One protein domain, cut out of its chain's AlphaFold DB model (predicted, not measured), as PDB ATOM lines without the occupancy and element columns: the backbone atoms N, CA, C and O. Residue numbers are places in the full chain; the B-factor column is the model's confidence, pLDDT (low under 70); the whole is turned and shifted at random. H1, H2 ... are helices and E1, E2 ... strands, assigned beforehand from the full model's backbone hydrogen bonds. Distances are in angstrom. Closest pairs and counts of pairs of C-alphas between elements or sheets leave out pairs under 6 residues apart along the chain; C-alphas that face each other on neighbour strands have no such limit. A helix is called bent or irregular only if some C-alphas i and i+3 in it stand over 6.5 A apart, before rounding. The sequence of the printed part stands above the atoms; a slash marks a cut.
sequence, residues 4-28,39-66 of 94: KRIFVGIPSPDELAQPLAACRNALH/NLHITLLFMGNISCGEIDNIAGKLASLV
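This is residues 4 to 28 and 39 to 66 of the 94 residues of the protein "LigT_PEase domain-containing protein" of Rhodocytophaga rosea (UniProt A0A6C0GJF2). A bent, two-stranded antiparallel ribbon, E1 beside E2, runs through the middle of an open zigzag, with one helix at each end. H2 folds back from one end of the ribbon with few contacts to it, and H1 leads away from the other end, where residues 22 to 28 stick out. The printed part has 53 residues, with two named strands and two named helices in the order E1, H1, E2, H2, a mixed class of helices and strands. It is only just loose, close to extended, with a radius of gyration of the C-alphas of 14.8 A, and it is elongated, spanning 42 by 23 by 14 A.

E2, residues 41 to 51, measures 22.8 A and bends by 81 degrees at residue 44. E1, residues 4 to 11, measures 19.1 A, begins at C-alpha 4 (40.399, 51.232, 77.298) and bends by 61 degrees at residue 8. H1, residues 14 to 27, measures 19.8 A; it is neither bent nor irregular, but only just: C-alphas 15 and 18 are 6.1 A apart. H2, residues 52 to 65, measures 21.1 A and ends at C-alpha 65 (44.207, 68.582, 63.859); it is irregular, with C-alphas 53 and 56 7.2 A apart.

E1 and E2 are antiparallel neighbours at 160 degrees, with N 4 and O 50 at 2.9 A and N 44 and O 8 at 2.8 A, within hydrogen-bond range. The closest C-alphas of E1 and H2, those of Lys 4 and Cys 52, are 6.4 A apart. H1 and H2 are apart. Of the O i to N i+4 pairs, 9 of 10 in H1 and 8 of 10 in H2 are within hydrogen-bond range.

The two C-alphas farthest apart, those of Ala 26 and Gly 53, are 42.0 A apart. Residues 29 to 38 are not printed, and C-alphas 28 and 39 are 18.5 A apart across this cut. The links E1 to H1 and E2 to H2 are tight. Mean pLDDT of the printed part is 90.1, and no printed residue is under 70.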
ATOM      1  N   LYS A   4      39.436  50.485  76.485       94.75
ATOM      2  CA  LYS A   4      40.399  51.232  77.298       94.75
ATOM      3  C   LYS A   4      39.832  52.595  77.653       94.75
ATOM      4  O   LYS A   4      39.227  53.262  76.821       94.75
ATOM      5  N   ARG A   5      40.074  53.018  78.892       94.75
ATOM      6  CA  ARG A   5      39.810  54.385  79.327       94.75
ATOM      7  C   ARG A   5      40.879  55.298  78.735       94.75
ATOM      8  O   ARG A   5      42.038  55.168  79.121       94.75
ATOM      9  N   ILE A   6      40.502  56.200  77.835       94.50
ATOM     10  CA  ILE A   6      41.449  57.084  77.146       94.50
ATOM     11  C   ILE A   6      41.140  58.565  77.383       94.50
ATOM     12  O   ILE A   6      40.023  58.972  77.724       94.50
ATOM     13  N   PHE A   7      42.173  59.374  77.205       94.50
ATOM     14  CA  PHE A   7      42.127  60.827  77.228       94.50
ATOM     15  C   PHE A   7      43.205  61.371  76.286       94.50
ATOM     16  O   PHE A   7      44.129  60.652  75.911       94.50
ATOM     17  N   VAL A   8      43.089  62.648  75.929       91.81
ATOM     18  CA  VAL A   8      44.119  63.408  75.212       91.81
ATOM     19  C   VAL A   8      44.766  64.358  76.203       91.81
ATOM     20  O   VAL A   8      44.060  65.056  76.938       91.81
ATOM     21  N   GLY A   9      46.093  64.386  76.236       92.12
ATOM     22  CA  GLY A   9      46.839  65.259  77.131       92.12
ATOM     23  C   GLY A   9      48.132  65.767  76.515       92.12
ATOM     24  O   GLY A   9      48.659  65.177  75.574       92.12
ATOM     25  N   ILE A  10      48.624  66.871  77.070       90.12
ATOM     26  CA  ILE A  10      49.955  67.405  76.786       90.12
ATOM     27  C   ILE A  10      50.900  66.828  77.844       90.12
ATOM     28  O   ILE A  10      50.626  67.014  79.037       90.12
ATOM     29  N   PRO A  11      51.968  66.109  77.455       91.06
ATOM     30  CA  PRO A  11      52.936  65.599  78.418       91.06
ATOM     31  C   PRO A  11      53.612  66.762  79.148       91.06
ATOM     32  O   PRO A  11      53.870  67.812  78.555       91.06
ATOM     33  N   SER A  12      53.886  66.583  80.440       90.00
ATOM     34  CA  SER A  12      54.658  67.572  81.190       90.00
ATOM     35  C   SER A  12      56.096  67.623  80.658       90.00
ATOM     36  O   SER A  12      56.717  66.566  80.554       90.00
ATOM     37  N   PRO A  13      56.657  68.813  80.380       88.06
ATOM     38  CA  PRO A  13      58.085  68.943  80.117       88.06
ATOM     39  C   PRO A  13      58.891  68.628  81.390       88.06
ATOM     40  O   PRO A  13      58.376  68.771  82.508       88.06
ATOM     41  N   ASP A  14      60.146  68.202  81.235       86.31
ATOM     42  CA  ASP A  14      61.011  67.807  82.358       86.31
ATOM     43  C   ASP A  14      61.260  68.970  83.325       86.31
ATOM     44  O   ASP A  14      61.289  68.778  84.545       86.31
ATOM     45  N   GLU A  15      61.341  70.190  82.791       86.00
ATOM     46  CA  GLU A  15      61.494  71.435  83.545       86.00
ATOM     47  C   GLU A  15      60.337  71.674  84.526       86.00
ATOM     48  O   GLU A  15      60.509  72.374  85.523       86.00
ATOM     49  N   LEU A  16      59.172  71.069  84.276       85.62
ATOM     50  CA  LEU A  16      58.023  71.078  85.180       85.62
ATOM     51  C   LEU A  16      57.942  69.801  86.027       85.62
ATOM     52  O   LEU A  16      57.667  69.864  87.228       85.62
ATOM     53  N   ALA A  17      58.173  68.639  85.417       89.62
ATOM     54  CA  ALA A  17      57.967  67.350  86.068       89.62
ATOM     55  C   ALA A  17      58.934  67.135  87.245       89.62
ATOM     56  O   ALA A  17      58.533  66.613  88.289       89.62
ATOM     57  N   GLN A  18      60.191  67.572  87.108       89.44
ATOM     58  CA  GLN A  18      61.224  67.385  88.132       89.44
ATOM     59  C   GLN A  18      60.966  68.211  89.408       89.44
ATOM     60  O   GLN A  18      60.964  67.620  90.493       89.44
ATOM     61  N   PRO A  19      60.663  69.528  89.340       88.50
ATOM     62  CA  PRO A  19      60.251  70.286  90.522       88.50
ATOM     63  C   PRO A  19      59.029  69.690  91.228       88.50
ATOM     64  O   PRO A  19      59.033  69.551  92.452       88.50
ATOM     65  N   LEU A  20      58.007  69.268  90.475       88.81
ATOM     66  CA  LEU A  20      56.810  68.649  91.054       88.81
ATOM     67  C   LEU A  20      57.123  67.317  91.746       88.81
ATOM     68  O   LEU A  20      56.597  67.042  92.827       88.81
ATOM     69  N   ALA A  21      58.011  66.506  91.169       89.88
ATOM     70  CA  ALA A  21      58.480  65.274  91.792       89.88
ATOM     71  C   ALA A  21      59.252  65.548  93.095       89.88
ATOM     72  O   ALA A  21      59.062  64.829  94.079       89.88
ATOM     73  N   ALA A  22      60.072  66.603  93.138       89.19
ATOM     74  CA  ALA A  22      60.758  67.027  94.356       89.19
ATOM     75  C   ALA A  22      59.762  67.476  95.439       89.19
ATOM     76  O   ALA A  22      59.878  67.038  96.584       89.19
ATOM     77  N   CYS A  23      58.741  68.262  95.080       87.19
ATOM     78  CA  CYS A  23      57.668  68.654  95.999       87.19
ATOM     79  C   CYS A  23      56.898  67.440  96.538       87.19
ATOM     80  O   CYS A  23      56.688  67.333  97.746       87.19
ATOM     81  N   ARG A  24      56.522  66.497  95.664       89.00
ATOM     82  CA  ARG A  24      55.872  65.233  96.049       89.00
ATOM     83  C   ARG A  24      56.699  64.485  97.088       89.00
ATOM     84  O   ARG A  24      56.162  64.057  98.107       89.00
ATOM     85  N   ASN A  25      57.992  64.316  96.810       86.81
ATOM     86  CA  ASN A  25      58.895  63.629  97.718       86.81
ATOM     87  C   ASN A  25      58.968  64.398  99.043       86.81
ATOM     88  O   ASN A  25      58.706  63.808 100.074       86.81
ATOM     89  N   ALA A  26      59.174  65.717  99.043       87.94
ATOM     90  CA  ALA A  26      59.235  66.510 100.277       87.94
ATOM     91  C   ALA A  26      57.971  66.411 101.157       87.94
ATOM     92  O   ALA A  26      58.077  66.441 102.381       87.94
ATOM     93  N   LEU A  27      56.783  66.267 100.558       86.25
ATOM     94  CA  LEU A  27      55.526  66.127 101.300       86.25
ATOM     95  C   LEU A  27      55.386  64.769 102.011       86.25
ATOM     96  O   LEU A  27      54.659  64.695 103.003       86.25
ATOM     97  N   HIS A  28      56.057  63.720 101.511       71.25
ATOM     98  CA  HIS A  28      56.168  62.373 102.099       71.25
ATOM     99  C   HIS A  28      54.907  61.894 102.859       71.25
ATOM    100  O   HIS A  28      54.955  61.550 104.037       71.25
ATOM    101  N   ASN A  39      53.785  60.021  84.401       93.00
ATOM    102  CA  ASN A  39      52.349  60.154  84.171       93.00
ATOM    103  C   ASN A  39      51.838  61.592  84.387       93.00
ATOM    104  O   ASN A  39      50.630  61.822  84.288       93.00
ATOM    105  N   LEU A  40      52.711  62.565  84.680       92.00
ATOM    106  CA  LEU A  40      52.323  63.975  84.794       92.00
ATOM    107  C   LEU A  40      51.977  64.554  83.416       92.00
ATOM    108  O   LEU A  40      52.767  64.502  82.474       92.00
ATOM    109  N   HIS A  41      50.783  65.129  83.300       92.69
ATOM    110  CA  HIS A  41      50.278  65.693  82.054       92.69
ATOM    111  C   HIS A  41      49.196  66.742  82.322       92.69
ATOM    112  O   HIS A  41      48.585  66.774  83.391       92.69
ATOM    113  N   ILE A  42      48.908  67.556  81.308       90.12
ATOM    114  CA  ILE A  42      47.731  68.426  81.268       90.12
ATOM    115  C   ILE A  42      46.659  67.709  80.451       90.12
ATOM    116  O   ILE A  42      46.845  67.469  79.258       90.12
ATOM    117  N   THR A  43      45.543  67.334  81.074       92.19
ATOM    118  CA  THR A  43      44.419  66.716  80.357       92.19
ATOM    119  C   THR A  43      43.693  67.769  79.514       92.19
ATOM    120  O   THR A  43      43.224  68.767  80.051       92.19
ATOM    121  N   LEU A  44      43.557  67.529  78.207       89.50
ATOM    122  CA  LEU A  44      42.790  68.380  77.288       89.50
ATOM    123  C   LEU A  44      41.354  67.883  77.120       89.50
ATOM    124  O   LEU A  44      40.407  68.665  77.135       89.50
ATOM    125  N   LEU A  45      41.191  66.569  76.946       89.94
ATOM    126  CA  LEU A  45      39.893  65.952  76.697       89.94
ATOM    127  C   LEU A  45      39.847  64.545  77.280       89.94
ATOM    128  O   LEU A  45      40.647  63.684  76.919       89.94
ATOM    129  N   PHE A  46      38.870  64.295  78.146       92.31
ATOM    130  CA  PHE A  46      38.582  62.964  78.664       92.31
ATOM    131  C   PHE A  46      37.511  62.285  77.798       92.31
ATOM    132  O   PHE A  46      36.414  62.818  77.661       92.31
ATOM    133  N   MET A  47      37.818  61.116  77.223       91.12
ATOM    134  CA  MET A  47      36.927  60.422  76.273       91.12
ATOM    135  C   MET A  47      36.229  59.194  76.870       91.12
ATOM    136  O   MET A  47      35.358  58.613  76.235       91.12
ATOM    137  N   GLY A  48      36.578  58.793  78.094       92.88
ATOM    138  CA  GLY A  48      35.979  57.616  78.719       92.88
ATOM    139  C   GLY A  48      36.492  56.309  78.119       92.88
ATOM    140  O   GLY A  48      37.652  56.223  77.719       92.88
ATOM    141  N   ASN A  49      35.647  55.279  78.131       95.88
ATOM    142  CA  ASN A  49      35.987  53.960  77.608       95.88
ATOM    143  C   ASN A  49      35.743  53.922  76.101       95.88
ATOM    144  O   ASN A  49      34.642  54.217  75.649       95.88
ATOM    145  N   ILE A  50      36.773  53.549  75.349       95.44
ATOM    146  CA  ILE A  50      36.750  53.451  73.892       95.44
ATOM    147  C   ILE A  50      37.210  52.053  73.481       95.44
ATOM    148  O   ILE A  50      38.096  51.467  74.115       95.44
ATOM    149  N   SER A  51      36.607  51.516  72.420       95.69
ATOM    150  CA  SER A  51      36.998  50.235  71.833       95.69
ATOM    151  C   SER A  51      38.450  50.276  71.358       95.69
ATOM    152  O   SER A  51      38.849  51.205  70.654       95.69
ATOM    153  N   CYS A  52      39.241  49.243  71.670       93.56
ATOM    154  CA  CYS A  52      40.633  49.166  71.219       93.56
ATOM    155  C   CYS A  52      40.780  49.285  69.693       93.56
ATOM    156  O   CYS A  52      41.781  49.817  69.229       93.56
ATOM    157  N   GLY A  53      39.787  48.828  68.919       95.19
ATOM    158  CA  GLY A  53      39.805  48.924  67.454       95.19
ATOM    159  C   GLY A  53      39.643  50.348  66.906       95.19
ATOM    160  O   GLY A  53      39.881  50.568  65.723       95.19
ATOM    161  N   GLU A  54      39.246  51.313  67.738       93.75
ATOM    162  CA  GLU A  54      39.041  52.711  67.332       93.75
ATOM    163  C   GLU A  54      40.202  53.633  67.728       93.75
ATOM    164  O   GLU A  54      40.297  54.749  67.215       93.75
ATOM    165  N   ILE A  55      41.102  53.175  68.608       92.88
ATOM    166  CA  ILE A  55      42.178  53.994  69.188       92.88
ATOM    167  C   ILE A  55      43.101  54.560  68.100       92.88
ATOM    168  O   ILE A  55      43.338  55.768  68.078       92.88
ATOM    169  N   ASP A  56      43.564  53.729  67.163       92.62
ATOM    170  CA  ASP A  56      44.490  54.162  66.105       92.62
ATOM    171  C   ASP A  56      43.847  55.183  65.152       92.62
ATOM    172  O   ASP A  56      44.487  56.140  64.713       92.62
ATOM    173  N   ASN A  57      42.547  55.038  64.878       93.56
ATOM    174  CA  ASN A  57      41.790  55.992  64.067       93.56
ATOM    175  C   ASN A  57      41.676  57.354  64.771       93.56
ATOM    176  O   ASN A  57      41.875  58.404  64.154       93.56
ATOM    177  N   ILE A  58      41.391  57.350  66.077       92.00
ATOM    178  CA  ILE A  58      41.352  58.574  66.887       92.00
ATOM    179  C   ILE A  58      42.728  59.250  66.892       92.00
ATOM    180  O   ILE A  58      42.806  60.459  66.665       92.00
ATOM    181  N   ALA A  59      43.804  58.484  67.084       90.50
ATOM    182  CA  ALA A  59      45.170  59.002  67.062       90.50
ATOM    183  C   ALA A  59      45.517  59.665  65.716       90.50
ATOM    184  O   ALA A  59      46.022  60.789  65.697       90.50
ATOM    185  N   GLY A  60      45.172  59.023  64.593       92.12
ATOM    186  CA  GLY A  60      45.384  59.584  63.255       92.12
ATOM    187  C   GLY A  60      44.628  60.896  63.026       92.12
ATOM    188  O   GLY A  60      45.193  61.863  62.510       92.12
ATOM    189  N   LYS A  61      43.368  60.976  63.473       90.19
ATOM    190  CA  LYS A  61      42.577  62.216  63.397       90.19
ATOM    191  C   LYS A  61      43.193  63.334  64.234       90.19
ATOM    192  O   LYS A  61      43.313  64.451  63.739       90.19
ATOM    193  N   LEU A  62      43.620  63.046  65.464       88.12
ATOM    194  CA  LEU A  62      44.249  64.042  66.337       88.12
ATOM    195  C   LEU A  62      45.529  64.610  65.722       88.12
ATOM    196  O   LEU A  62      45.685  65.828  65.695       88.12
ATOM    197  N   ALA A  63      46.393  63.762  65.158       85.69
ATOM    198  CA  ALA A  63      47.627  64.206  64.508       85.69
ATOM    199  C   ALA A  63      47.370  65.203  63.362       85.69
ATOM    200  O   ALA A  63      48.137  66.144  63.184       85.69
ATOM    201  N   SER A  64      46.264  65.044  62.627       85.88
ATOM    202  CA  SER A  64      45.880  65.970  61.550       85.88
ATOM    203  C   SER A  64      45.316  67.316  62.031       85.88
ATOM    204  O   SER A  64      45.303  68.280  61.270       85.88
ATOM    205  N   LEU A  65      44.843  67.391  63.282       83.00
ATOM    206  CA  LEU A  65      44.207  68.582  63.859       83.00
ATOM    207  C   LEU A  65      45.189  69.494  64.605       83.00
ATOM    208  O   LEU A  65      44.882  70.664  64.827       83.00
ATOM    209  N   VAL A  66      46.352  68.979  65.012       78.88
ATOM    210  CA  VAL A  66      47.372  69.754  65.732       78.88
ATOM    211  C   VAL A  66      48.090  70.681  64.749       78.88
ATOM    212  O   VAL A  66      49.106  70.333  64.157       78.88
TER     213      VAL A  66